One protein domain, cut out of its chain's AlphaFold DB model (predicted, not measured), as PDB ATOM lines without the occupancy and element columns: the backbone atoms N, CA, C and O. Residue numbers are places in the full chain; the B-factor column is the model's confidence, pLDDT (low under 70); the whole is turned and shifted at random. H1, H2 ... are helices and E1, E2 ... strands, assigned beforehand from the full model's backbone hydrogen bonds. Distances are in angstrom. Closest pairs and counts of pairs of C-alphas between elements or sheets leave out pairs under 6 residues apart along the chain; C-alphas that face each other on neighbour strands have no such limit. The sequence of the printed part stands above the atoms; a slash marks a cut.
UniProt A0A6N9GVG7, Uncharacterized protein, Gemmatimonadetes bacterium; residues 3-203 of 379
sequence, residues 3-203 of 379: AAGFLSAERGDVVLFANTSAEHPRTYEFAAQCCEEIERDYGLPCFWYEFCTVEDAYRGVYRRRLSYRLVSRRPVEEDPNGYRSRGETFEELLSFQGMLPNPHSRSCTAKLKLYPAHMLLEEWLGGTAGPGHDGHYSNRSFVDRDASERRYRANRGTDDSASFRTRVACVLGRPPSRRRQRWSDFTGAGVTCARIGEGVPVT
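What this domain is: This is residues 3 to 203 of the 379 residues of an uncharacterized protein of Gemmatimonadetes bacterium (UniProt A0A6N9GVG7). A strongly twisted sheet, its long E2 and E3 hairpin running well past short E1, makes the core; H3 packs on it, while H1 over one end and H2 over E2 share a face. H4 and H5 lie toward one end of the long axis, and residues 173 to 203, without a named element, fold back from there. The 201 printed residues, of mixed class, run E1 H1 E2 E3 H2 H3 H4 H5; the mixed sheet's order is E1 E2 E3. The whole is compact, radius of gyration of the C-alphas 18.3 A, and spans 58 by 38 by 34 A.

Where its parts are: E2, residues 46 to 58, is 34.2 A long and bends by 55 degrees at residue 50; E3, residues 61 to 75, is 34.8 A long and bends by 94 degrees at residue 72. E1, residues 15 to 19, begins at C-alpha 15 (18.514, -6.618, 67.774). H1 is residues 25 to 42, 25.8 A; H3 is residues 107 to 125, 25.4 A; H2 is residues 88 to 97, H4 residues 145 to 154. H5, residues 161 to 172, ends at C-alpha 172 (-10.578, -15.228, 74.646).

How they stand to each other: E1 and E2 are parallel, N 17 and O 47 2.9 A apart; E2 and E3 are antiparallel, N 65 and O 54 2.8 A apart. E1, H1, E2 form a strand-helix-strand unit, parallel strands joined through a helix, with a right-handed crossover. H3, on one face, makes two layers, helix and sheet; the closest C-alphas to E3 are Pro 116 and Tyr 68, 5.1 A. H5 touches H2 at a steep tilt of 56 degrees, C-alphas of Val 168 and Ser 95 closest at 5.1 A, and only just touches H4, with 3 pairs of C-alphas within 8 A. Every O i to N i+4 pair is within hydrogen-bond range in H1, H2 and H4, against 13 of 15 in H3 and 6 of 8 in H5.

The domain as a whole: The printed part has no cut; the links E3 to H2 and H3 to H4 are long. Residues 193 to 195 and 197 have pLDDT under 70.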
ATOM      1  N   ALA A   3      30.758  -4.516  67.643       86.44
ATOM      2  CA  ALA A   3      32.128  -4.077  67.941       86.44
ATOM      3  C   ALA A   3      33.034  -3.886  66.711       86.44
ATOM      4  O   ALA A   3      33.974  -3.103  66.751       86.44
ATOM      5  N   ALA A   4      32.765  -4.620  65.630       87.44
ATOM      6  CA  ALA A   4      33.533  -4.552  64.391       87.44
ATOM      7  C   ALA A   4      32.943  -3.538  63.390       87.44
ATOM      8  O   ALA A   4      33.381  -3.490  62.248       87.44
ATOM      9  N   GLY A   5      31.922  -2.765  63.787       86.12
ATOM     10  CA  GLY A   5      31.283  -1.754  62.941       86.12
ATOM     11  C   GLY A   5      30.394  -2.316  61.829       86.12
ATOM     12  O   GLY A   5      29.937  -1.562  60.976       86.12
ATOM     13  N   PHE A   6      30.119  -3.626  61.817       89.62
ATOM     14  CA  PHE A   6      29.244  -4.223  60.800       89.62
ATOM     15  C   PHE A   6      27.775  -3.848  60.984       89.62
ATOM     16  O   PHE A   6      27.017  -3.929  60.020       89.62
ATOM     17  N   LEU A   7      27.375  -3.460  62.198       91.25
ATOM     18  CA  LEU A   7      26.013  -3.041  62.517       91.25
ATOM     19  C   LEU A   7      25.965  -1.534  62.790       91.25
ATOM     20  O   LEU A   7      26.878  -1.003  63.418       91.25
ATOM     21  N   SER A   8      24.906  -0.863  62.339       88.56
ATOM     22  CA  SER A   8      24.680   0.575  62.501       88.56
ATOM     23  C   SER A   8      23.212   0.893  62.795       88.56
ATOM     24  O   SER A   8      22.323   0.571  62.006       88.56
ATOM     25  N   ALA A   9      22.972   1.600  63.903       86.88
ATOM     26  CA  ALA A   9      21.643   2.087  64.267       86.88
ATOM     27  C   ALA A   9      21.099   3.101  63.246       86.88
ATOM     28  O   ALA A   9      19.917   3.075  62.930       86.88
ATOM     29  N   GLU A  10      21.967   3.929  62.651       84.56
ATOM     30  CA  GLU A  10      21.572   4.921  61.638       84.56
ATOM     31  C   GLU A  10      21.037   4.271  60.356       84.56
ATOM     32  O   GLU A  10      20.142   4.811  59.704       84.56
ATOM     33  N   ARG A  11      21.557   3.086  60.011       86.81
ATOM     34  CA  ARG A  11      21.034   2.266  58.912       86.81
ATOM     35  C   ARG A  11      19.690   1.615  59.261       86.81
ATOM     36  O   ARG A  11      18.997   1.161  58.359       86.81
ATOM     37  N   GLY A  12      19.317   1.604  60.541       88.81
ATOM     38  CA  GLY A  12      18.142   0.932  61.085       88.81
ATOM     39  C   GLY A  12      18.387  -0.511  61.501       88.81
ATOM     40  O   GLY A  12      17.425  -1.273  61.602       88.81
ATOM     41  N   ASP A  13      19.636  -0.905  61.747       92.88
ATOM     42  CA  ASP A  13      19.910  -2.226  62.297       92.88
ATOM     43  C   ASP A  13      19.382  -2.328  63.729       92.88
ATOM     44  O   ASP A  13      19.478  -1.393  64.526       92.88
ATOM     45  N   VAL A  14      18.839  -3.495  64.060       94.75
ATOM     46  CA  VAL A  14      18.133  -3.722  65.317       94.75
ATOM     47  C   VAL A  14      18.365  -5.144  65.808       94.75
ATOM     48  O   VAL A  14      18.448  -6.087  65.019       94.75
ATOM     49  N   VAL A  15      18.460  -5.308  67.125       95.88
ATOM     50  CA  VAL A  15      18.514  -6.618  67.774       95.88
ATOM     51  C   VAL A  15      17.131  -6.959  68.300       95.88
ATOM     52  O   VAL A  15      16.487  -6.150  68.965       95.88
ATOM     53  N   LEU A  16      16.672  -8.174  68.014       96.88
ATOM     54  CA  LEU A  16      15.358  -8.636  68.433       96.88
ATOM     55  C   LEU A  16      15.466  -9.840  69.369       96.88
ATOM     56  O   LEU A  16      16.148 -10.817  69.059       96.88
ATOM     57  N   PHE A  17      14.723  -9.804  70.473       97.38
ATOM     58  CA  PHE A  17      14.516 -10.951  71.351       97.38
ATOM     59  C   PHE A  17      13.049 -11.389  71.316       97.38
ATOM     60  O   PHE A  17      12.137 -10.641  71.674       97.38
ATOM     61  N   ALA A  18      12.833 -12.626  70.871       97.06
ATOM     62  CA  ALA A  18      11.517 -13.234  70.750       97.06
ATOM     63  C   ALA A  18      11.132 -13.928  72.060       97.06
ATOM     64  O   ALA A  18      11.504 -15.087  72.264       97.06
ATOM     65  N   ASN A  19      10.388 -13.251  72.934       97.50
ATOM     66  CA  ASN A  19       9.943 -13.871  74.172       97.50
ATOM     67  C   ASN A  19       8.782 -14.844  73.905       97.50
ATOM     68  O   ASN A  19       7.676 -14.439  73.528       97.50
ATOM     69  N   THR A  20       9.012 -16.139  74.131       95.31
ATOM     70  CA  THR A  20       7.971 -17.168  74.030       95.31
ATOM     71  C   THR A  20       7.298 -17.472  75.362       95.31
ATOM     72  O   THR A  20       6.355 -18.266  75.386       95.31
ATOM     73  N   SER A  21       7.725 -16.824  76.453       95.94
ATOM     74  CA  SER A  21       7.388 -17.105  77.855       95.94
ATOM     75  C   SER A  21       7.761 -18.518  78.315       95.94
ATOM     76  O   SER A  21       7.300 -18.954  79.363       95.94
ATOM     77  N   ALA A  22       8.550 -19.248  77.521       94.06
ATOM     78  CA  ALA A  22       8.941 -20.638  77.759       94.06
ATOM     79  C   ALA A  22      10.456 -20.820  77.928       94.06
ATOM     80  O   ALA A  22      10.962 -21.945  77.943       94.06
ATOM     81  N   GLU A  23      11.173 -19.707  78.011       92.06
ATOM     82  CA  GLU A  23      12.599 -19.624  78.245       92.06
ATOM     83  C   GLU A  23      12.940 -19.907  79.715       92.06
ATOM     84  O   GLU A  23      12.156 -19.638  80.625       92.06
ATOM     85  N   HIS A  24      14.138 -20.436  79.948       91.50
ATOM     86  CA  HIS A  24      14.720 -20.564  81.277       91.50
ATOM     87  C   HIS A  24      14.933 -19.176  81.915       91.50
ATOM     88  O   HIS A  24      15.361 -18.269  81.197       91.50
ATOM     89  N   PRO A  25      14.742 -18.990  83.237       90.00
ATOM     90  CA  PRO A  25      14.944 -17.697  83.905       90.00
ATOM     91  C   PRO A  25      16.287 -17.019  83.590       90.00
ATOM     92  O   PRO A  25      16.302 -15.878  83.129       90.00
ATOM     93  N   ARG A  26      17.397 -17.767  83.662       90.38
ATOM     94  CA  ARG A  26      18.742 -17.286  83.271       90.38
ATOM     95  C   ARG A  26      18.858 -16.792  81.827       90.38
ATOM     96  O   ARG A  26      19.713 -15.966  81.529       90.38
ATOM     97  N   THR A  27      17.996 -17.258  80.917       91.56
ATOM     98  CA  THR A  27      17.971 -16.738  79.539       91.56
ATOM     99  C   THR A  27      17.495 -15.292  79.498       91.56
ATOM    100  O   THR A  27      18.039 -14.518  78.714       91.56
ATOM    101  N   TYR A  28      16.524 -14.909  80.331       93.50
ATOM    102  CA  TYR A  28      16.063 -13.522  80.385       93.50
ATOM    103  C   TYR A  28      17.143 -12.602  80.945       93.50
ATOM    104  O   TYR A  28      17.429 -11.577  80.335       93.50
ATOM    105  N   GLU A  29      17.781 -12.999  82.047       91.69
ATOM    106  CA  GLU A  29      18.876 -12.238  82.661       91.69
ATOM    107  C   GLU A  29      20.017 -12.014  81.668       91.69
ATOM    108  O   GLU A  29      20.422 -10.880  81.412       91.69
ATOM    109  N   PHE A  30      20.480 -13.092  81.037       91.88
ATOM    110  CA  PHE A  30      21.547 -13.037  80.048       91.88
ATOM    111  C   PHE A  30      21.173 -12.182  78.833       91.88
ATOM    112  O   PHE A  30      21.946 -11.322  78.408       91.88
ATOM    113  N   ALA A  31      19.978 -12.382  78.267       93.81
ATOM    114  CA  ALA A  31      19.533 -11.617  77.110       93.81
ATOM    115  C   ALA A  31      19.375 -10.127  77.443       93.81
ATOM    116  O   ALA A  31      19.714  -9.286  76.610       93.81
ATOM    117  N   ALA A  32      18.891  -9.790  78.644       95.25
ATOM    118  CA  ALA A  32      18.738  -8.411  79.090       95.25
ATOM    119  C   ALA A  32      20.107  -7.736  79.212       95.25
ATOM    120  O   ALA A  32      20.299  -6.669  78.631       95.25
ATOM    121  N   GLN A  33      21.076  -8.410  79.838       93.50
ATOM    122  CA  GLN A  33      22.458  -7.938  79.938       93.50
ATOM    123  C   GLN A  33      23.092  -7.727  78.559       93.50
ATOM    124  O   GLN A  33      23.641  -6.660  78.296       93.50
ATOM    125  N   CYS A  34      22.972  -8.694  77.639       92.50
ATOM    126  CA  CYS A  34      23.463  -8.525  76.268       92.50
ATOM    127  C   CYS A  34      22.824  -7.312  75.579       92.50
ATOM    128  O   CYS A  34      23.524  -6.548  74.922       92.50
ATOM    129  N   CYS A  35      21.512  -7.120  75.731       95.62
ATOM    130  CA  CYS A  35      20.815  -5.977  75.144       95.62
ATOM    131  C   CYS A  35      21.300  -4.646  75.734       95.62
ATOM    132  O   CYS A  35      21.521  -3.697  74.990       95.62
ATOM    133  N   GLU A  36      21.484  -4.575  77.053       95.19
ATOM    134  CA  GLU A  36      21.995  -3.389  77.746       95.19
ATOM    135  C   GLU A  36      23.423  -3.040  77.320       95.19
ATOM    136  O   GLU A  36      23.715  -1.874  77.065       95.19
ATOM    137  N   GLU A  37      24.305  -4.033  77.200       93.81
ATOM    138  CA  GLU A  37      25.664  -3.837  76.685       93.81
ATOM    139  C   GLU A  37      25.647  -3.352  75.236       93.81
ATOM    140  O   GLU A  37      26.337  -2.392  74.900       93.81
ATOM    141  N   ILE A  38      24.826  -3.970  74.383       94.69
ATOM    142  CA  ILE A  38      24.727  -3.604  72.968       94.69
ATOM    143  C   ILE A  38      24.223  -2.166  72.794       94.69
ATOM    144  O   ILE A  38      24.772  -1.410  71.989       94.69
ATOM    145  N   GLU A  39      23.207  -1.775  73.560       95.88
ATOM    146  CA  GLU A  39      22.661  -0.419  73.531       95.88
ATOM    147  C   GLU A  39      23.657   0.606  74.072       95.88
ATOM    148  O   GLU A  39      23.860   1.645  73.446       95.88
ATOM    149  N   ARG A  40      24.298   0.315  75.210       95.75
ATOM    150  CA  ARG A  40      25.245   1.226  75.862       95.75
ATOM    151  C   ARG A  40      26.511   1.427  75.035       95.75
ATOM    152  O   ARG A  40      26.959   2.560  74.888       95.75
ATOM    153  N   ASP A  41      27.090   0.343  74.526       94.81
ATOM    154  CA  ASP A  41      28.432   0.367  73.939       94.81
ATOM    155  C   ASP A  41      28.403   0.634  72.426       94.81
ATOM    156  O   ASP A  41      29.391   1.119  71.874       94.81
ATOM    157  N   TYR A  42      27.281   0.347  71.751       93.75
ATOM    158  CA  TYR A  42      27.163   0.479  70.291       93.75
ATOM    159  C   TYR A  42      25.954   1.292  69.820       93.75
ATOM    160  O   TYR A  42      25.805   1.497  68.616       93.75
ATOM    161  N   GLY A  43      25.079   1.746  70.722       93.69
ATOM    162  CA  GLY A  43      23.900   2.539  70.362       93.69
ATOM    163  C   GLY A  43      22.870   1.786  69.514       93.69
ATOM    164  O   GLY A  43      22.024   2.425  68.896       93.69
ATOM    165  N   LEU A  44      22.937   0.453  69.455       94.00
ATOM    166  CA  LEU A  44      22.037  -0.380  68.653       94.00
ATOM    167  C   LEU A  44      20.762  -0.701  69.440       94.00
ATOM    168  O   LEU A  44      20.873  -1.305  70.508       94.00
ATOM    169  N   PRO A  45      19.562  -0.366  68.930       95.62
ATOM    170  CA  PRO A  45      18.315  -0.689  69.611       95.62
ATOM    171  C   PRO A  45      18.112  -2.194  69.792       95.62
ATOM    172  O   PRO A  45      18.270  -2.975  68.849       95.62
ATOM    173  N   CYS A  46      17.697  -2.589  70.995       96.88
ATOM    174  CA  CYS A  46      17.335  -3.961  71.326       96.88
ATOM    175  C   CYS A  46      15.857  -4.042  71.734       96.88
ATOM    176  O   CYS A  46      15.487  -3.628  72.836       96.88
ATOM    177  N   PHE A  47      15.008  -4.621  70.881       97.69
ATOM    178  CA  PHE A  47      13.584  -4.798  71.174       97.69
ATOM    179  C   PHE A  47      13.247  -6.219  71.591       97.69
ATOM    180  O   PHE A  47      13.552  -7.194  70.902       97.69
ATOM    181  N   TRP A  48      12.529  -6.319  72.702       98.50
ATOM    182  CA  TRP A  48      11.860  -7.544  73.096       98.50
ATOM    183  C   TRP A  48      10.414  -7.486  72.632       98.50
ATOM    184  O   TRP A  48       9.734  -6.465  72.777       98.50
ATOM    185  N   TYR A  49       9.935  -8.590  72.074       98.44
ATOM    186  CA  TYR A  49       8.551  -8.707  71.649       98.44
ATOM    187  C   TYR A  49       7.948 -10.035  72.079       98.44
ATOM    188  O   TYR A  49       8.637 -11.038  72.271       98.44
ATOM    189  N   GLU A  50       6.626 -10.041  72.166       98.06
ATOM    190  CA  GLU A  50       5.825 -11.232  72.407       98.06
ATOM    191  C   GLU A  50       4.744 -11.362  71.348       98.06
ATOM    192  O   GLU A  50       4.131 -10.374  70.937       98.06
ATOM    193  N   PHE A  51       4.447 -12.604  70.979       97.75
ATOM    194  CA  PHE A  51       3.194 -12.926  70.313       97.75
ATOM    195  C   PHE A  51       2.005 -12.497  71.182       97.75
ATOM    196  O   PHE A  51       1.964 -12.740  72.389       97.75
ATOM    197  N   CYS A  52       1.007 -11.900  70.545       96.94
ATOM    198  CA  CYS A  52      -0.296 -11.682  71.149       96.94
ATOM    199  C   CYS A  52      -1.393 -11.868  70.102       96.94
ATOM    200  O   CYS A  52      -1.137 -12.021  68.905       96.94
ATOM    201  N   THR A  53      -2.638 -11.856  70.555       97.06
ATOM    202  CA  THR A  53      -3.802 -11.884  69.678       97.06
ATOM    203  C   THR A  53      -4.636 -10.623  69.813       97.06
ATOM    204  O   THR A  53      -4.869 -10.123  70.911       97.06
ATOM    205  N   VAL A  54      -5.150 -10.149  68.684       97.06
ATOM    206  CA  VAL A  54      -6.111  -9.042  68.620       97.06
ATOM    207  C   VAL A  54      -7.389  -9.506  67.936       97.06
ATOM    208  O   VAL A  54      -7.407 -10.525  67.245       97.06
ATOM    209  N   GLU A  55      -8.479  -8.787  68.152       95.88
ATOM    210  CA  GLU A  55      -9.772  -9.030  67.535       95.88
ATOM    211  C   GLU A  55     -10.000  -8.080  66.377       95.88
ATOM    212  O   GLU A  55      -9.855  -6.862  66.496       95.88
ATOM    213  N   ASP A  56     -10.419  -8.663  65.263       93.19
ATOM    214  CA  ASP A  56     -10.741  -7.925  64.059       93.19
ATOM    215  C   ASP A  56     -11.945  -8.549  63.357       93.19
ATOM    216  O   ASP A  56     -12.208  -9.754  63.484       93.19
ATOM    217  N   ALA A  57     -12.697  -7.723  62.636       92.38
ATOM    218  CA  ALA A  57     -13.902  -8.141  61.939       92.38
ATOM    219  C   ALA A  57     -13.598  -8.415  60.469       92.38
ATOM    220  O   ALA A  57     -13.264  -7.517  59.702       92.38
ATOM    221  N   TYR A  58     -13.821  -9.655  60.039       86.00
ATOM    222  CA  TYR A  58     -13.815  -9.996  58.622       86.00
ATOM    223  C   TYR A  58     -15.226 -10.366  58.175       86.00
ATOM    224  O   TYR A  58     -15.814 -11.316  58.698       86.00
ATOM    225  N   ARG A  59     -15.773  -9.612  57.211       89.25
ATOM    226  CA  ARG A  59     -17.161  -9.766  56.724       89.25
ATOM    227  C   ARG A  59     -18.187  -9.796  57.871       89.25
ATOM    228  O   ARG A  59     -19.058 -10.659  57.912       89.25
ATOM    229  N   GLY A  60     -18.032  -8.886  58.835       88.06
ATOM    230  CA  GLY A  60     -18.915  -8.762  60.002       88.06
ATOM    231  C   GLY A  60     -18.718  -9.823  61.092       88.06
ATOM    232  O   GLY A  60     -19.417  -9.792  62.097       88.06
ATOM    233  N   VAL A  61     -17.771 -10.754  60.931       90.25
ATOM    234  CA  VAL A  61     -17.484 -11.791  61.929       90.25
ATOM    235  C   VAL A  61     -16.176 -11.471  62.638       90.25
ATOM    236  O   VAL A  61     -15.106 -11.552  62.031       90.25
ATOM    237  N   TYR A  62     -16.264 -11.169  63.932       93.31
ATOM    238  CA  TYR A  62     -15.096 -10.960  64.782       93.31
ATOM    239  C   TYR A  62     -14.346 -12.266  65.029       93.31
ATOM    240  O   TYR A  62     -14.939 -13.308  65.338       93.31
ATOM    241  N   ARG A  63     -13.025 -12.218  64.869       91.88
ATOM    242  CA  ARG A  63     -12.113 -13.337  65.118       91.88
ATOM    243  C   ARG A  63     -10.829 -12.829  65.752       91.88
ATOM    244  O   ARG A  63     -10.430 -11.690  65.531       91.88
ATOM    245  N   ARG A  64     -10.161 -13.719  66.482       93.19
ATOM    246  CA  ARG A  64      -8.779 -13.501  66.898       93.19
ATOM    247  C   ARG A  64      -7.860 -13.624  65.688       93.19
ATOM    248  O   ARG A  64      -8.028 -14.537  64.875       93.19
ATOM    249  N   ARG A  65      -6.883 -12.732  65.592       94.12
ATOM    250  CA  ARG A  65      -5.755 -12.818  64.669       94.12
ATOM    251  C   ARG A  65      -4.452 -12.604  65.419       94.12
ATOM    252  O   ARG A  65      -4.432 -11.994  66.485       94.12
ATOM    253  N   LEU A  66      -3.392 -13.151  64.846       95.25
ATOM    254  CA  LEU A  66      -2.036 -13.008  65.347       95.25
ATOM    255  C   LEU A  66      -1.593 -11.540  65.227       95.25
ATOM    256  O   LEU A  66      -1.912 -10.876  64.242       95.25
ATOM    257  N   SER A  67      -0.883 -11.064  66.241       97.12
ATOM    258  CA  SER A  67      -0.209  -9.769  66.309       97.12
ATOM    259  C   SER A  67       1.026  -9.922  67.213       97.12
ATOM    260  O   SER A  67       1.421 -11.040  67.570       97.12
ATOM    261  N   TYR A  68       1.652  -8.813  67.580       97.88
ATOM    262  CA  TYR A  68       2.779  -8.780  68.507       97.88
ATOM    263  C   TYR A  68       2.692  -7.555  69.407       97.88
ATOM    264  O   TYR A  68       2.158  -6.532  68.995       97.88
ATOM    265  N   ARG A  69       3.272  -7.615  70.604       97.69
ATOM    266  CA  ARG A  69       3.478  -6.441  71.465       97.69
ATOM    267  C   ARG A  69       4.953  -6.288  71.804       97.69
ATOM    268  O   ARG A  69       5.639  -7.296  71.961       97.69
ATOM    269  N   LEU A  70       5.413  -5.051  71.961       98.31
ATOM    270  CA  LEU A  70       6.700  -4.794  72.606       98.31
ATOM    271  C   LEU A  70       6.577  -5.017  74.109       98.31
ATOM    272  O   LEU A  70       5.511  -4.770  74.688       98.31
ATOM    273  N   VAL A  71       7.668  -5.466  74.719       98.12
ATOM    274  CA  VAL A  71       7.781  -5.642  76.165       98.12
ATOM    275  C   VAL A  71       9.093  -5.073  76.672       98.12
ATOM    276  O   VAL A  71      10.089  -5.056  75.950       98.12
ATOM    277  N   SER A  72       9.086  -4.569  77.902       97.06
ATOM    278  CA  SER A  72      10.319  -4.153  78.554       97.06
ATOM    279  C   SER A  72      11.139  -5.376  78.970       97.06
ATOM    280  O   SER A  72      10.650  -6.507  79.001       97.06
ATOM    281  N   ARG A  73      12.408  -5.138  79.304       95.88
ATOM    282  CA  ARG A  73      13.347  -6.142  79.834       95.88
ATOM    283  C   ARG A  73      13.116  -6.470  81.312       95.88
ATOM    284  O   ARG A  73      13.964  -7.098  81.934       95.88
ATOM    285  N   ARG A  74      11.987  -6.041  81.880       95.69
ATOM    286  CA  ARG A  74      11.572  -6.361  83.248       95.69
ATOM    287  C   ARG A  74      10.366  -7.292  83.223       95.69
ATOM    288  O   ARG A  74       9.569  -7.201  82.288       95.69
ATOM    289  N   PRO A  75      10.223  -8.190  84.205       95.56
ATOM    290  CA  PRO A  75       9.070  -9.074  84.274       95.56
ATOM    291  C   PRO A  75       7.781  -8.275  84.522       95.56
ATOM    292  O   PRO A  75       7.804  -7.173  85.076       95.56
ATOM    293  N   VAL A  76       6.639  -8.826  84.103       95.69
ATOM    294  CA  VAL A  76       5.328  -8.157  84.201       95.69
ATOM    295  C   VAL A  76       4.905  -7.852  85.646       95.69
ATOM    296  O   VAL A  76       4.100  -6.957  85.896       95.69
ATOM    297  N   GLU A  77       5.457  -8.587  86.608       93.88
ATOM    298  CA  GLU A  77       5.280  -8.378  88.041       93.88
ATOM    299  C   GLU A  77       5.910  -7.062  88.534       93.88
ATOM    300  O   GLU A  77       5.455  -6.505  89.532       93.88
ATOM    301  N   GLU A  78       6.922  -6.549  87.831       95.19
ATOM    302  CA  GLU A  78       7.639  -5.311  88.170       95.19
ATOM    303  C   GLU A  78       7.255  -4.131  87.268       95.19
ATOM    304  O   GLU A  78       7.304  -2.976  87.693       95.19
ATOM    305  N   ASP A  79       6.873  -4.407  86.021       95.19
ATOM    306  CA  ASP A  79       6.492  -3.410  85.023       95.19
ATOM    307  C   ASP A  79       5.222  -3.868  84.284       95.19
ATOM    308  O   ASP A  79       5.233  -4.926  83.660       95.19
ATOM    309  N   PRO A  80       4.132  -3.081  84.247       92.44
ATOM    310  CA  PRO A  80       2.949  -3.406  83.444       92.44
ATOM    311  C   PRO A  80       3.230  -3.649  81.948       92.44
ATOM    312  O   PRO A  80       2.476  -4.366  81.283       92.44
ATOM    313  N   ASN A  81       4.301  -3.063  81.407       94.69
ATOM    314  CA  ASN A  81       4.784  -3.294  80.043       94.69
ATOM    315  C   ASN A  81       5.823  -4.424  79.951       94.69
ATOM    316  O   ASN A  81       6.376  -4.655  78.876       94.69
ATOM    317  N   GLY A  82       6.068  -5.134  81.044       96.94
ATOM    318  CA  GLY A  82       7.063  -6.181  81.169       96.94
ATOM    319  C   GLY A  82       6.769  -7.457  80.389       96.94
ATOM    320  O   GLY A  82       5.657  -7.698  79.875       96.94
ATOM    321  N   TYR A  83       7.810  -8.280  80.295       97.06
ATOM    322  CA  TYR A  83       7.768  -9.589  79.665       97.06
ATOM    323  C   TYR A  83       7.112 -10.630  80.582       97.06
ATOM    324  O   TYR A  83       7.165 -10.557  81.808       97.06
ATOM    325  N   ARG A  84       6.470 -11.619  79.970       96.50
ATOM    326  CA  ARG A  84       5.832 -12.764  80.625       96.50
ATOM    327  C   ARG A  84       6.781 -13.955  80.629       96.50
ATOM    328  O   ARG A  84       7.429 -14.212  79.618       96.50
ATOM    329  N   SER A  85       6.829 -14.719  81.714       95.38
ATOM    330  CA  SER A  85       7.823 -15.793  81.900       95.38
ATOM    331  C   SER A  85       7.238 -17.125  82.380       95.38
ATOM    332  O   SER A  85       7.970 -18.097  82.561       95.38
ATOM    333  N   ARG A  86       5.918 -17.208  82.568       95.44
ATOM    334  CA  ARG A  86       5.211 -18.357  83.159       95.44
ATOM    335  C   ARG A  86       4.461 -19.200  82.118       95.44
ATOM    336  O   ARG A  86       3.585 -19.995  82.463       95.44
ATOM    337  N   GLY A  87       4.810 -19.066  80.839       95.94
ATOM    338  CA  GLY A  87       4.210 -19.806  79.725       95.94
ATOM    339  C   GLY A  87       2.944 -19.184  79.135       95.94
ATOM    340  O   GLY A  87       2.276 -19.811  78.314       95.94
ATOM    341  N   GLU A  88       2.596 -17.960  79.520       96.31
ATOM    342  CA  GLU A  88       1.367 -17.268  79.129       96.31
ATOM    343  C   GLU A  88       1.251 -17.050  77.620       96.31
ATOM    344  O   GLU A  88       0.166 -17.207  77.054       96.31
ATOM    345  N   THR A  89       2.357 -16.666  76.982       96.88
ATOM    346  CA  THR A  89       2.452 -16.407  75.541       96.88
ATOM    347  C   THR A  89       2.428 -17.719  74.762       96.88
ATOM    348  O   THR A  89       1.758 -17.826  73.732       96.88
ATOM    349  N   PHE A  90       3.079 -18.759  75.290       96.56
ATOM    350  CA  PHE A  90       3.036 -20.096  74.705       96.56
ATOM    351  C   PHE A  90       1.616 -20.671  74.766       96.56
ATOM    352  O   PHE A  90       1.086 -21.123  73.751       96.56
ATOM    353  N   GLU A  91       0.958 -20.604  75.925       96.88
ATOM    354  CA  GLU A  91      -0.419 -21.070  76.092       96.88
ATOM    355  C   GLU A  91      -1.413 -20.252  75.252       96.88
ATOM    356  O   GLU A  91      -2.344 -20.828  74.685       96.88
ATOM    357  N   GLU A  92      -1.210 -18.936  75.110       97.56
ATOM    358  CA  GLU A  92      -2.029 -18.098  74.226       97.56
ATOM    359  C   GLU A  92      -2.001 -18.625  72.785       97.56
ATOM    360  O   GLU A  92      -3.056 -18.739  72.158       97.56
ATOM    361  N   LEU A  93      -0.832 -19.038  72.280       95.56
ATOM    362  CA  LEU A  93      -0.724 -19.670  70.967       95.56
ATOM    363  C   LEU A  93      -1.497 -20.994  70.909       95.56
ATOM    364  O   LEU A  93      -2.241 -21.217  69.950       95.56
ATOM    365  N   LEU A  94      -1.336 -21.873  71.902       95.12
ATOM    366  CA  LEU A  94      -2.029 -23.169  71.931       95.12
ATOM    367  C   LEU A  94      -3.548 -22.990  71.918       95.12
ATOM    368  O   LEU A  94      -4.253 -23.662  71.163       95.12
ATOM    369  N   SER A  95      -4.033 -22.037  72.709       94.88
ATOM    370  CA  SER A  95      -5.436 -21.645  72.789       94.88
ATOM    371  C   SER A  95      -5.945 -21.043  71.479       94.88
ATOM    372  O   SER A  95      -7.038 -21.388  71.028       94.88
ATOM    373  N   PHE A  96      -5.135 -20.206  70.825       92.88
ATOM    374  CA  PHE A  96      -5.451 -19.582  69.543       92.88
ATOM    375  C   PHE A  96      -5.567 -20.596  68.398       92.88
ATOM    376  O   PHE A  96      -6.519 -20.537  67.618       92.88
ATOM    377  N   GLN A  97      -4.616 -21.528  68.276       88.75
ATOM    378  CA  GLN A  97      -4.577 -22.465  67.147       88.75
ATOM    379  C   GLN A  97      -5.317 -23.785  67.399       88.75
ATOM    380  O   GLN A  97      -5.634 -24.493  66.446       88.75
ATOM    381  N   GLY A  98      -5.580 -24.134  68.661       85.50
ATOM    382  CA  GLY A  98      -6.313 -25.345  69.041       85.50
ATOM    383  C   GLY A  98      -5.562 -26.661  68.799       85.50
ATOM    384  O   GLY A  98      -6.181 -27.723  68.802       85.50
ATOM    385  N   MET A  99      -4.247 -26.604  68.576       84.75
ATOM    386  CA  MET A  99      -3.381 -27.770  68.394       84.75
ATOM    387  C   MET A  99      -2.013 -27.551  69.041       84.75
ATOM    388  O   MET A  99      -1.506 -26.427  69.089       84.75
ATOM    389  N   LEU A 100      -1.419 -28.644  69.521       91.38
ATOM    390  CA  LEU A 100      -0.068 -28.646  70.066       91.38
ATOM    391  C   LEU A 100       0.971 -28.596  68.934       91.38
ATOM    392  O   LEU A 100       0.801 -29.299  67.929       91.38
ATOM    393  N   PRO A 101       2.041 -27.791  69.071       90.50
ATOM    394  CA  PRO A 101       3.201 -27.907  68.202       90.50
ATOM    395  C   PRO A 101       3.868 -29.272  68.414       90.50
ATOM    396  O   PRO A 101       3.759 -29.862  69.487       90.50
ATOM    397  N   ASN A 102       4.540 -29.778  67.388       84.88
ATOM    398  CA  ASN A 102       5.238 -31.063  67.434       84.88
ATOM    399  C   ASN A 102       6.443 -31.059  66.470       84.88
ATOM    400  O   ASN A 102       6.607 -30.084  65.729       84.88
ATOM    401  N   PRO A 103       7.296 -32.107  66.449       82.56
ATOM    402  CA  PRO A 103       8.484 -32.135  65.597       82.56
ATOM    403  C   PRO A 103       8.227 -31.948  64.101       82.56
ATOM    404  O   PRO A 103       9.117 -31.468  63.396       82.56
ATOM    405  N   HIS A 104       7.027 -32.293  63.627       74.62
ATOM    406  CA  HIS A 104       6.610 -32.069  62.246       74.62
ATOM    407  C   HIS A 104       6.029 -30.662  62.063       74.62
ATOM    408  O   HIS A 104       6.477 -29.933  61.198       74.62
ATOM    409  N   SER A 105       5.092 -30.247  62.921       75.62
ATOM    410  CA  SER A 105       4.389 -28.958  62.833       75.62
ATOM    411  C   SER A 105       4.878 -27.984  63.911       75.62
ATOM    412  O   SER A 105       4.322 -27.903  65.015       75.62
ATOM    413  N   ARG A 106       5.901 -27.191  63.584       79.62
ATOM    414  CA  ARG A 106       6.629 -26.304  64.518       79.62
ATOM    415  C   ARG A 106       6.036 -24.909  64.605       79.62
ATOM    416  O   ARG A 106       6.729 -23.896  64.493       79.62
ATOM    417  N   SER A 107       4.734 -24.858  64.851       85.50
ATOM    418  CA  SER A 107       3.972 -23.612  64.873       85.50
ATOM    419  C   SER A 107       4.467 -22.603  65.915       85.50
ATOM    420  O   SER A 107       4.281 -21.407  65.717       85.50
ATOM    421  N   CYS A 108       5.147 -23.043  66.982       89.00
ATOM    422  CA  CYS A 108       5.780 -22.145  67.951       89.00
ATOM    423  C   CYS A 108       6.914 -21.311  67.334       89.00
ATOM    424  O   CYS A 108       6.979 -20.114  67.590       89.00
ATOM    425  N   THR A 109       7.757 -21.880  66.466       88.12
ATOM    426  CA  THR A 109       8.811 -21.123  65.772       88.12
ATOM    427  C   THR A 109       8.201 -20.070  64.852       88.12
ATOM    428  O   THR A 109       8.562 -18.898  64.929       88.12
ATOM    429  N   ALA A 110       7.231 -20.465  64.024       86.69
ATOM    430  CA  ALA A 110       6.602 -19.557  63.072       86.69
ATOM    431  C   ALA A 110       5.812 -18.438  63.772       86.69
ATOM    432  O   ALA A 110       5.992 -17.264  63.466       86.69
ATOM    433  N   LYS A 111       4.949 -18.789  64.734       91.38
ATOM    434  CA  LYS A 111       3.955 -17.861  65.291       91.38
ATOM    435  C   LYS A 111       4.411 -17.115  66.541       91.38
ATOM    436  O   LYS A 111       3.878 -16.041  66.785       91.38
ATOM    437  N   LEU A 112       5.361 -17.647  67.321       94.56
ATOM    438  CA  LEU A 112       5.903 -16.928  68.486       94.56
ATOM    439  C   LEU A 112       7.130 -16.084  68.142       94.56
ATOM    440  O   LEU A 112       7.427 -15.153  68.880       94.56
ATOM    441  N   LYS A 113       7.842 -16.411  67.054       92.69
ATOM    442  CA  LYS A 113       9.105 -15.752  66.692       92.69
ATOM    443  C   LYS A 113       9.004 -15.048  65.344       92.69
ATOM    444  O   LYS A 113       8.958 -13.828  65.288       92.69
ATOM    445  N   LEU A 114       8.894 -15.808  64.258       91.81
ATOM    446  CA  LEU A 114       9.074 -15.257  62.911       91.81
ATOM    447  C   LEU A 114       7.974 -14.257  62.516       91.81
ATOM    448  O   LEU A 114       8.278 -13.129  62.153       91.81
ATOM    449  N   TYR A 115       6.692 -14.612  62.646       92.69
ATOM    450  CA  TYR A 115       5.600 -13.702  62.265       92.69
ATOM    451  C   TYR A 115       5.545 -12.419  63.098       92.69
ATOM    452  O   TYR A 115       5.440 -11.350  62.495       92.69
ATOM    453  N   PRO A 116       5.649 -12.475  64.440       96.19
ATOM    454  CA  PRO A 116       5.827 -11.275  65.249       96.19
ATOM    455  C   PRO A 116       7.023 -10.414  64.822       96.19
ATOM    456  O   PRO A 116       6.855  -9.205  64.677       96.19
ATOM    457  N   ALA A 117       8.191 -11.017  64.558       96.00
ATOM    458  CA  ALA A 117       9.365 -10.283  64.082       96.00
ATOM    459  C   ALA A 117       9.096  -9.567  62.758       96.00
ATOM    460  O   ALA A 117       9.450  -8.404  62.620       96.00
ATOM    461  N   HIS A 118       8.444 -10.229  61.801       93.94
ATOM    462  CA  HIS A 118       8.147  -9.627  60.504       93.94
ATOM    463  C   HIS A 118       7.230  -8.414  60.632       93.94
ATOM    464  O   HIS A 118       7.562  -7.367  60.096       93.94
ATOM    465  N   MET A 119       6.129  -8.511  61.386       94.81
ATOM    466  CA  MET A 119       5.247  -7.352  61.599       94.81
ATOM    467  C   MET A 119       5.967  -6.214  62.334       94.81
ATOM    468  O   MET A 119       5.736  -5.045  62.035       94.81
ATOM    469  N   LEU A 120       6.857  -6.542  63.275       95.88
ATOM    470  CA  LEU A 120       7.699  -5.549  63.937       95.88
ATOM    471  C   LEU A 120       8.629  -4.855  62.941       95.88
ATOM    472  O   LEU A 120       8.706  -3.629  62.944       95.88
ATOM    473  N   LEU A 121       9.302  -5.622  62.083       94.31
ATOM    474  CA  LEU A 121      10.213  -5.107  61.065       94.31
ATOM    475  C   LEU A 121       9.486  -4.283  59.994       94.31
ATOM    476  O   LEU A 121      10.036  -3.279  59.555       94.31
ATOM    477  N   GLU A 122       8.254  -4.637  59.620       93.06
ATOM    478  CA  GLU A 122       7.411  -3.824  58.730       93.06
ATOM    479  C   GLU A 122       7.198  -2.414  59.297       93.06
ATOM    480  O   GLU A 122       7.381  -1.423  58.588       93.06
ATOM    481  N   GLU A 123       6.881  -2.300  60.591       93.75
ATOM    482  CA  GLU A 123       6.722  -0.999  61.252       93.75
ATOM    483  C   GLU A 123       8.069  -0.289  61.497       93.75
ATOM    484  O   GLU A 123       8.148   0.935  61.363       93.75
ATOM    485  N   TRP A 124       9.131  -1.028  61.834       94.44
ATOM    486  CA  TRP A 124      10.464  -0.477  62.112       94.44
ATOM    487  C   TRP A 124      11.156   0.050  60.852       94.44
ATOM    488  O   TRP A 124      11.536   1.212  60.793       94.44
ATOM    489  N   LEU A 125      11.274  -0.758  59.801       91.62
ATOM    490  CA  LEU A 125      11.872  -0.329  58.529       91.62
ATOM    491  C   LEU A 125      10.998   0.709  57.804       91.62
ATOM    492  O   LEU A 125      11.473   1.473  56.960       91.62
ATOM    493  N   GLY A 126       9.715   0.764  58.166       90.56
ATOM    494  CA  GLY A 126       8.775   1.793  57.749       90.56
ATOM    495  C   GLY A 126       9.096   3.201  58.239       90.56
ATOM    496  O   GLY A 126       8.552   4.162  57.703       90.56
ATOM    497  N   GLY A 127       9.968   3.382  59.231       90.25
ATOM    498  CA  GLY A 127      10.213   4.712  59.789       90.25
ATOM    499  C   GLY A 127       9.130   5.164  60.780       90.25
ATOM    500  O   GLY A 127       9.030   6.357  61.068       90.25
ATOM    501  N   THR A 128       8.258   4.260  61.247       91.81
ATOM    502  CA  THR A 128       7.132   4.619  62.125       91.81
ATOM    503  C   THR A 128       7.620   5.038  63.518       91.81
ATOM    504  O   THR A 128       8.701   4.665  63.964       91.81
ATOM    505  N   ALA A 129       6.805   5.786  64.268       91.38
ATOM    506  CA  ALA A 129       7.147   6.187  65.642       91.38
ATOM    507  C   ALA A 129       7.094   5.033  66.668       91.38
ATOM    508  O   ALA A 129       7.458   5.211  67.835       91.38
ATOM    509  N   GLY A 130       6.565   3.883  66.268       93.44
ATOM    510  CA  GLY A 130       6.261   2.770  67.145       93.44
ATOM    511  C   GLY A 130       5.061   1.987  66.640       93.44
ATOM    512  O   GLY A 130       4.298   2.522  65.828       93.44
ATOM    513  N   PRO A 131       4.849   0.776  67.178       94.88
ATOM    514  CA  PRO A 131       3.727  -0.052  66.790       94.88
ATOM    515  C   PRO A 131       2.384   0.669  66.944       94.88
ATOM    516  O   PRO A 131       2.040   1.164  68.028       94.88
ATOM    517  N   GLY A 132       1.600   0.719  65.868       94.06
ATOM    518  CA  GLY A 132       0.259   1.306  65.859       94.06
ATOM    519  C   GLY A 132      -0.745   0.585  66.774       94.06
ATOM    520  O   GLY A 132      -0.503  -0.517  67.271       94.06
ATOM    521  N   HIS A 133      -1.916   1.191  66.989       95.94
ATOM    522  CA  HIS A 133      -3.039   0.452  67.585       95.94
ATOM    523  C   HIS A 133      -3.475  -0.660  66.626       95.94
ATOM    524  O   HIS A 133      -3.616  -0.406  65.433       95.94
ATOM    525  N   ASP A 134      -3.711  -1.863  67.146       95.81
ATOM    526  CA  ASP A 134      -4.075  -3.030  66.345       95.81
ATOM    527  C   ASP A 134      -5.289  -3.765  66.935       95.81
ATOM    528  O   ASP A 134      -5.370  -3.982  68.147       95.81
ATOM    529  N   GLY A 135      -6.240  -4.154  66.085       94.94
ATOM    530  CA  GLY A 135      -7.557  -4.662  66.488       94.94
ATOM    531  C   GLY A 135      -8.568  -3.562  66.840       94.94
ATOM    532  O   GLY A 135      -8.323  -2.368  66.671       94.94
ATOM    533  N   HIS A 136      -9.745  -3.948  67.329       92.75
ATOM    534  CA  HIS A 136     -10.829  -2.993  67.585       92.75
ATOM    535  C   HIS A 136     -10.639  -2.158  68.869       92.75
ATOM    536  O   HIS A 136     -10.083  -2.623  69.853       92.75
ATOM    537  N   TYR A 137     -11.190  -0.943  68.932       92.19
ATOM    538  CA  TYR A 137     -11.000  -0.026  70.077       92.19
ATOM    539  C   TYR A 137     -11.794  -0.366  71.354       92.19
ATOM    540  O   TYR A 137     -11.563   0.229  72.405       92.19
ATOM    541  N   SER A 138     -12.747  -1.299  71.288       91.00
ATOM    542  CA  SER A 138     -13.502  -1.742  72.467       91.00
ATOM    543  C   SER A 138     -12.623  -2.557  73.422       91.00
ATOM    544  O   SER A 138     -11.883  -3.429  72.983       91.00
ATOM    545  N   ASN A 139     -12.764  -2.349  74.737       88.50
ATOM    546  CA  ASN A 139     -12.131  -3.202  75.759       88.50
ATOM    547  C   ASN A 139     -12.859  -4.549  75.951       88.50
ATOM    548  O   ASN A 139     -12.360  -5.435  76.641       88.50
ATOM    549  N   ARG A 140     -14.052  -4.708  75.367       91.62
ATOM    550  CA  ARG A 140     -14.846  -5.940  75.404       91.62
ATOM    551  C   ARG A 140     -14.637  -6.738  74.119       91.62
ATOM    552  O   ARG A 140     -14.729  -6.161  73.042       91.62
ATOM    553  N   SER A 141     -14.464  -8.053  74.259       92.44
ATOM    554  CA  SER A 141     -14.447  -9.012  73.145       92.44
ATOM    555  C   SER A 141     -15.782  -9.050  72.390       92.44
ATOM    556  O   SER A 141     -16.853  -9.133  73.003       92.44
ATOM    557  N   PHE A 142     -15.705  -9.040  71.063       94.25
ATOM    558  CA  PHE A 142     -16.827  -9.212  70.141       94.25
ATOM    559  C   PHE A 142     -16.843 -10.585  69.457       94.25
ATOM    560  O   PHE A 142     -17.747 -10.873  68.671       94.25
ATOM    561  N   VAL A 143     -15.885 -11.461  69.767       92.88
ATOM    562  CA  VAL A 143     -15.900 -12.849  69.294       92.88
ATOM    563  C   VAL A 143     -17.115 -13.591  69.859       92.88
ATOM    564  O   VAL A 143     -17.235 -13.811  71.065       92.88
ATOM    565  N   ASP A 144     -17.996 -14.044  68.963       91.38
ATOM    566  CA  ASP A 144     -19.104 -14.935  69.308       91.38
ATOM    567  C   ASP A 144     -18.553 -16.323  69.691       91.38
ATOM    568  O   ASP A 144     -18.015 -17.083  68.868       91.38
ATOM    569  N   ARG A 145     -18.676 -16.642  70.983       89.06
ATOM    570  CA  ARG A 145     -18.202 -17.897  71.575       89.06
ATOM    571  C   ARG A 145     -18.997 -19.097  71.069       89.06
ATOM    572  O   ARG A 145     -18.398 -20.130  70.768       89.06
ATOM    573  N   ASP A 146     -20.304 -18.946  70.889       88.06
ATOM    574  CA  ASP A 146     -21.169 -20.022  70.411       88.06
ATOM    575  C   ASP A 146     -20.931 -20.277  68.921       88.06
ATOM    576  O   ASP A 146     -20.880 -21.427  68.482       88.06
ATOM    577  N   ALA A 147     -20.700 -19.230  68.122       86.56
ATOM    578  CA  ALA A 147     -20.279 -19.392  66.728       86.56
ATOM    579  C   ALA A 147     -18.921 -20.094  66.612       86.56
ATOM    580  O   ALA A 147     -18.715 -20.890  65.690       86.56
ATOM    581  N   SER A 148     -18.000 -19.813  67.536       85.00
ATOM    582  CA  SER A 148     -16.693 -20.472  67.592       85.00
ATOM    583  C   SER A 148     -16.841 -21.966  67.887       85.00
ATOM    584  O   SER A 148     -16.236 -22.791  67.200       85.00
ATOM    585  N   GLU A 149     -17.714 -22.323  68.830       88.12
ATOM    586  CA  GLU A 149     -18.035 -23.714  69.152       88.12
ATOM    587  C   GLU A 149     -18.732 -24.431  67.983       88.12
ATOM    588  O   GLU A 149     -18.300 -25.513  67.577       88.12
ATOM    589  N   ARG A 150     -19.746 -23.810  67.360       88.50
ATOM    590  CA  ARG A 150     -20.422 -24.356  66.166       88.50
ATOM    591  C   ARG A 150     -19.433 -24.647  65.037       88.50
ATOM    592  O   ARG A 150     -19.508 -25.699  64.407       88.50
ATOM    593  N   ARG A 151     -18.468 -23.750  64.800       84.56
ATOM    594  CA  ARG A 151     -17.413 -23.952  63.793       84.56
ATOM    595  C   ARG A 151     -16.481 -25.106  64.159       84.56
ATOM    596  O   ARG A 151     -16.136 -25.900  63.291       84.56
ATOM    597  N   TYR A 152     -16.088 -25.213  65.428       83.06
ATOM    598  CA  TYR A 152     -15.283 -26.334  65.914       83.06
ATOM    599  C   TYR A 152     -15.993 -27.676  65.679       83.06
ATOM    600  O   TYR A 152     -15.393 -28.604  65.134       83.06
ATOM    601  N   ARG A 153     -17.293 -27.754  65.989       83.62
ATOM    602  CA  ARG A 153     -18.133 -28.931  65.709       83.62
ATOM    603  C   ARG A 153     -18.213 -29.247  64.218       83.62
ATOM    604  O   ARG A 153     -17.974 -30.389  63.833       83.62
ATOM    605  N   ALA A 154     -18.469 -28.240  63.379       82.31
ATOM    606  CA  ALA A 154     -18.526 -28.397  61.922       82.31
ATOM    607  C   ALA A 154     -17.210 -28.944  61.332       82.31
ATOM    608  O   ALA A 154     -17.229 -29.730  60.389       82.31
ATOM    609  N   ASN A 155     -16.071 -28.615  61.949       74.75
ATOM    610  CA  ASN A 155     -14.745 -29.123  61.583       74.75
ATOM    611  C   ASN A 155     -14.402 -30.487  62.216       74.75
ATOM    612  O   ASN A 155     -13.227 -30.829  62.361       74.75
ATOM    613  N   ARG A 156     -15.417 -31.285  62.584       71.19
ATOM    614  CA  ARG A 156     -15.268 -32.617  63.201       71.19
ATOM    615  C   ARG A 156     -14.477 -32.579  64.517       71.19
ATOM    616  O   ARG A 156     -13.657 -33.456  64.795       71.19
ATOM    617  N   GLY A 157     -14.707 -31.536  65.311       71.69
ATOM    618  CA  GLY A 157     -14.211 -31.428  66.676       71.69
ATOM    619  C   GLY A 157     -14.854 -32.469  67.597       71.69
ATOM    620  O   GLY A 157     -16.078 -32.565  67.678       71.69
ATOM    621  N   THR A 158     -14.022 -33.253  68.275       74.38
ATOM    622  CA  THR A 158     -14.404 -34.434  69.067       74.38
ATOM    623  C   THR A 158     -14.545 -34.162  70.560       74.38
ATOM    624  O   THR A 158     -15.157 -34.960  71.260       74.38
ATOM    625  N   ASP A 159     -14.007 -33.050  71.060       80.06
ATOM    626  CA  ASP A 159     -14.051 -32.712  72.483       80.06
ATOM    627  C   ASP A 159     -15.443 -32.257  72.905       80.06
ATOM    628  O   ASP A 159     -16.137 -31.613  72.124       80.06
ATOM    629  N   ASP A 160     -15.867 -32.529  74.136       86.25
ATOM    630  CA  ASP A 160     -17.107 -31.961  74.668       86.25
ATOM    631  C   ASP A 160     -17.040 -30.418  74.783       86.25
ATOM    632  O   ASP A 160     -15.995 -29.781  74.605       86.25
ATOM    633  N   SER A 161     -18.192 -29.796  75.025       86.44
ATOM    634  CA  SER A 161     -18.316 -28.338  75.099       86.44
ATOM    635  C   SER A 161     -17.492 -27.728  76.237       86.44
ATOM    636  O   SER A 161     -16.940 -26.639  76.075       86.44
ATOM    637  N   ALA A 162     -17.361 -28.420  77.372       88.38
ATOM    638  CA  ALA A 162     -16.590 -27.943  78.519       88.38
ATOM    639  C   ALA A 162     -15.081 -27.951  78.224       88.38
ATOM    640  O   ALA A 162     -14.383 -26.970  78.500       88.38
ATOM    641  N   SER A 163     -14.587 -29.008  77.583       86.69
ATOM    642  CA  SER A 163     -13.211 -29.142  77.104       86.69
ATOM    643  C   SER A 163     -12.890 -28.101  76.029       86.69
ATOM    644  O   SER A 163     -11.877 -27.400  76.113       86.69
ATOM    645  N   PHE A 164     -13.785 -27.900  75.051       88.31
ATOM    646  CA  PHE A 164     -13.627 -26.841  74.052       88.31
ATOM    647  C   PHE A 164     -13.506 -25.458  74.705       88.31
ATOM    648  O   PHE A 164     -12.522 -24.757  74.455       88.31
ATOM    649  N   ARG A 165     -14.449 -25.097  75.585       89.38
ATOM    650  CA  ARG A 165     -14.455 -23.809  76.296       89.38
ATOM    651  C   ARG A 165     -13.197 -23.611  77.131       89.38
ATOM    652  O   ARG A 165     -12.602 -22.539  77.078       89.38
ATOM    653  N   THR A 166     -12.745 -24.652  77.829       90.38
ATOM    654  CA  THR A 166     -11.501 -24.621  78.610       90.38
ATOM    655  C   THR A 166     -10.286 -24.309  77.739       90.38
ATOM    656  O   THR A 166      -9.434 -23.524  78.151       90.38
ATOM    657  N   ARG A 167     -10.186 -24.863  76.526       90.06
ATOM    658  CA  ARG A 167      -9.048 -24.589  75.630       90.06
ATOM    659  C   ARG A 167      -9.061 -23.185  75.057       90.06
ATOM    660  O   ARG A 167      -8.002 -22.582  74.966       90.06
ATOM    661  N   VAL A 168     -10.219 -22.642  74.691       91.56
ATOM    662  CA  VAL A 168     -10.296 -21.281  74.122       91.56
ATOM    663  C   VAL A 168     -10.313 -20.180  75.188       91.56
ATOM    664  O   VAL A 168     -10.178 -19.006  74.858       91.56
ATOM    665  N   ALA A 169     -10.462 -20.533  76.469       92.19
ATOM    666  CA  ALA A 169     -10.550 -19.567  77.563       92.19
ATOM    667  C   ALA A 169      -9.327 -18.642  77.651       92.19
ATOM    668  O   ALA A 169      -9.504 -17.450  77.886       92.19
ATOM    669  N   CYS A 170      -8.115 -19.170  77.431       94.12
ATOM    670  CA  CYS A 170      -6.891 -18.368  77.490       94.12
ATOM    671  C   CYS A 170      -6.905 -17.266  76.420       94.12
ATOM    672  O   CYS A 170      -6.888 -16.091  76.777       94.12
ATOM    673  N   VAL A 171      -7.043 -17.606  75.131       94.56
ATOM    674  CA  VAL A 171      -7.032 -16.616  74.037       94.56
ATOM    675  C   VAL A 171      -8.210 -15.638  74.112       94.56
ATOM    676  O   VAL A 171      -8.045 -14.450  73.853       94.56
ATOM    677  N   LEU A 172      -9.400 -16.096  74.515       92.06
ATOM    678  CA  LEU A 172     -10.578 -15.228  74.646       92.06
ATOM    679  C   LEU A 172     -10.527 -14.316  75.879       92.06
ATOM    680  O   LEU A 172     -11.280 -13.345  75.941       92.06
ATOM    681  N   GLY A 173      -9.675 -14.630  76.857       93.06
ATOM    682  CA  GLY A 173      -9.402 -13.782  78.016       93.06
ATOM    683  C   GLY A 173      -8.368 -12.688  77.744       93.06
ATOM    684  O   GLY A 173      -8.191 -11.801  78.576       93.06
ATOM    685  N   ARG A 174      -7.679 -12.722  76.596       94.50
ATOM    686  CA  ARG A 174      -6.665 -11.722  76.247       94.50
ATOM    687  C   ARG A 174      -7.306 -10.410  75.798       94.50
ATOM    688  O   ARG A 174      -8.411 -10.434  75.241       94.50
ATOM    689  N   PRO A 175      -6.616  -9.267  75.978       94.81
ATOM    690  CA  PRO A 175      -7.080  -7.990  75.449       94.81
ATOM    691  C   PRO A 175      -7.463  -8.118  73.968       94.81
ATOM    692  O   PRO A 175      -6.762  -8.798  73.221       94.81
ATOM    693  N   PRO A 176      -8.580  -7.528  73.520       95.62
ATOM    694  CA  PRO A 176      -9.019  -7.647  72.132       95.62
ATOM    695  C   PRO A 176      -8.237  -6.733  71.179       95.62
ATOM    696  O   PRO A 176      -8.446  -6.769  69.974       95.62
ATOM    697  N   SER A 177      -7.336  -5.906  71.696       96.38
ATOM    698  CA  SER A 177      -6.520  -5.008  70.893       96.38
ATOM    699  C   SER A 177      -5.159  -4.810  71.521       96.38
ATOM    700  O   SER A 177      -5.031  -4.783  72.750       96.38
ATOM    701  N   ARG A 178      -4.172  -4.556  70.674       95.06
ATOM    702  CA  ARG A 178      -2.884  -4.016  71.074       95.06
ATOM    703  C   ARG A 178      -2.968  -2.496  71.040       95.06
ATOM    704  O   ARG A 178      -3.290  -1.912  70.010       95.06
ATOM    705  N   ARG A 179      -2.654  -1.855  72.164       94.56
ATOM    706  CA  ARG A 179      -2.566  -0.391  72.228       94.56
ATOM    707  C   ARG A 179      -1.322   0.096  71.494       94.56
ATOM    708  O   ARG A 179      -0.334  -0.622  71.416       94.56
ATOM    709  N   ARG A 180      -1.371   1.334  71.003       96.19
ATOM    710  CA  ARG A 180      -0.207   2.000  70.408       96.19
ATOM    711  C   ARG A 180       0.974   2.012  71.390       96.19
ATOM    712  O   ARG A 180       0.784   2.357  72.555       96.19
ATOM    713  N   GLN A 181       2.166   1.692  70.897       96.81
ATOM    714  CA  GLN A 181       3.436   1.713  71.631       96.81
ATOM    715  C   GLN A 181       4.420   2.661  70.923       96.81
ATOM    716  O   GLN A 181       4.228   2.982  69.749       96.81
ATOM    717  N   ARG A 182       5.459   3.141  71.616       96.25
ATOM    718  CA  ARG A 182       6.561   3.910  71.010       96.25
ATOM    719  C   ARG A 182       7.849   3.122  71.124       96.25
ATOM    720  O   ARG A 182       8.102   2.558  72.178       96.25
ATOM    721  N   TRP A 183       8.681   3.131  70.085       96.00
ATOM    722  CA  TRP A 183       9.981   2.449  70.130       96.00
ATOM    723  C   TRP A 183      10.841   2.925  71.309       96.00
ATOM    724  O   TRP A 183      11.427   2.105  72.005       96.00
ATOM    725  N   SER A 184      10.840   4.238  71.575       95.19
ATOM    726  CA  SER A 184      11.629   4.891  72.630       95.19
ATOM    727  C   SER A 184      11.345   4.383  74.038       95.19
ATOM    728  O   SER A 184      12.172   4.553  74.922       95.19
ATOM    729  N   ASP A 185      10.180   3.778  74.254       96.19
ATOM    730  CA  ASP A 185       9.772   3.309  75.576       96.19
ATOM    731  C   ASP A 185      10.365   1.917  75.887       96.19
ATOM    732  O   ASP A 185      10.282   1.450  77.019       96.19
ATOM    733  N   PHE A 186      10.960   1.246  74.889       96.94
ATOM    734  CA  PHE A 186      11.418  -0.150  74.968       96.94
ATOM    735  C   PHE A 186      12.916  -0.340  74.671       96.94
ATOM    736  O   PHE A 186      13.398  -1.474  74.647       96.94
ATOM    737  N   THR A 187      13.664   0.746  74.465       95.88
ATOM    738  CA  THR A 187      15.114   0.727  74.228       95.88
ATOM    739  C   THR A 187      15.799   1.894  74.934       95.88
ATOM    740  O   THR A 187      15.239   2.986  75.002       95.88
ATOM    741  N   GLY A 188      17.005   1.670  75.466       93.94
ATOM    742  CA  GLY A 188      17.865   2.740  75.979       93.94
ATOM    743  C   GLY A 188      18.701   3.421  74.891       93.94
ATOM    744  O   GLY A 188      19.303   4.462  75.149       93.94
ATOM    745  N   ALA A 189      18.749   2.852  73.682       93.19
ATOM    746  CA  ALA A 189      19.459   3.432  72.552       93.19
ATOM    747  C   ALA A 189      18.644   4.541  71.872       93.19
ATOM    748  O   ALA A 189      17.415   4.602  71.953       93.19
ATOM    749  N   GLY A 190      19.339   5.415  71.145       89.00
ATOM    750  CA  GLY A 190      18.687   6.409  70.301       89.00
ATOM    751  C   GLY A 190      17.842   5.736  69.220       89.00
ATOM    752  O   GLY A 190      18.345   4.950  68.419       89.00
ATOM    753  N   VAL A 191      16.554   6.074  69.157       86.06
ATOM    754  CA  VAL A 191      15.661   5.570  68.109       86.06
ATOM    755  C   VAL A 191      15.896   6.362  66.826       86.06
ATOM    756  O   VAL A 191      15.266   7.389  66.574       86.06
ATOM    757  N   THR A 192      16.810   5.864  66.000       72.25
ATOM    758  CA  THR A 192      16.938   6.255  64.595       72.25
ATOM    759  C   THR A 192      16.211   5.211  63.762       72.25
ATOM    760  O   THR A 192      16.660   4.085  63.593       72.25
ATOM    761  N   CYS A 193      15.008   5.553  63.313       63.06
ATOM    762  CA  CYS A 193      14.220   4.639  62.500       63.06
ATOM    763  C   CYS A 193      14.765   4.661  61.065       63.06
ATOM    764  O   CYS A 193      14.845   5.741  60.466       63.06
ATOM    765  N   ALA A 194      15.129   3.497  60.515       59.91
ATOM    766  CA  ALA A 194      15.414   3.365  59.088       59.91
ATOM    767  C   ALA A 194      14.238   3.923  58.286       59.91
ATOM    768  O   ALA A 194      13.083   3.590  58.544       59.91
ATOM    769  N   ARG A 195      14.521   4.767  57.295       65.50
ATOM    770  CA  ARG A 195      13.487   5.340  56.426       65.50
ATOM    771  C   ARG A 195      13.444   4.612  55.093       65.50
ATOM    772  O   ARG A 195      13.700   5.225  54.063       65.50
ATOM    773  N   ILE A 196      13.107   3.322  55.107       78.31
ATOM    774  CA  ILE A 196      12.698   2.666  53.857       78.31
ATOM    775  C   ILE A 196      11.285   3.146  53.487       78.31
ATOM    776  O   ILE A 196      11.033   3.473  52.332       78.31
ATOM    777  N   GLY A 197      10.374   3.239  54.467       69.31
ATOM    778  CA  GLY A 197       8.940   3.486  54.236       69.31
ATOM    779  C   GLY A 197       8.389   4.900  54.482       69.31
ATOM    780  O   GLY A 197       7.181   5.034  54.633       69.31
ATOM    781  N   GLU A 198       9.204   5.958  54.544       81.88
ATOM    782  CA  GLU A 198       8.741   7.358  54.754       81.88
ATOM    783  C   GLU A 198       7.742   7.573  55.924       81.88
ATOM    784  O   GLU A 198       6.905   8.475  55.899       81.88
ATOM    785  N   GLY A 199       7.828   6.774  56.992       81.00
ATOM    786  CA  GLY A 199       6.929   6.853  58.153       81.00
ATOM    787  C   GLY A 199       5.680   5.971  58.058       81.00
ATOM    788  O   GLY A 199       4.813   6.045  58.932       81.00
ATOM    789  N   VAL A 200       5.588   5.129  57.031       83.44
ATOM    790  CA  VAL A 200       4.518   4.153  56.802       83.44
ATOM    791  C   VAL A 200       5.122   2.745  56.837       83.44
ATOM    792  O   VAL A 200       6.238   2.564  56.350       83.44
ATOM    793  N   PRO A 201       4.425   1.731  57.390       86.12
ATOM    794  CA  PRO A 201       4.931   0.363  57.378       86.12
ATOM    795  C   PRO A 201       5.321  -0.099  55.971       86.12
ATOM    796  O   PRO A 201       4.558   0.080  55.016       86.12
ATOM    797  N   VAL A 202       6.499  -0.710  55.848       91.19
ATOM    798  CA  VAL A 202       6.886  -1.406  54.614       91.19
ATOM    799  C   VAL A 202       6.195  -2.764  54.545       91.19
ATOM    800  O   VAL A 202       5.679  -3.259  55.539       91.19
ATOM    801  N   THR A 203       6.195  -3.391  53.371       89.81
ATOM    802  CA  THR A 203       5.762  -4.783  53.224       89.81
ATOM    803  C   THR A 203       6.986  -5.682  53.143       89.81
ATOM    804  O   THR A 203       7.892  -5.402  52.361       89.81
TER     805      THR A 203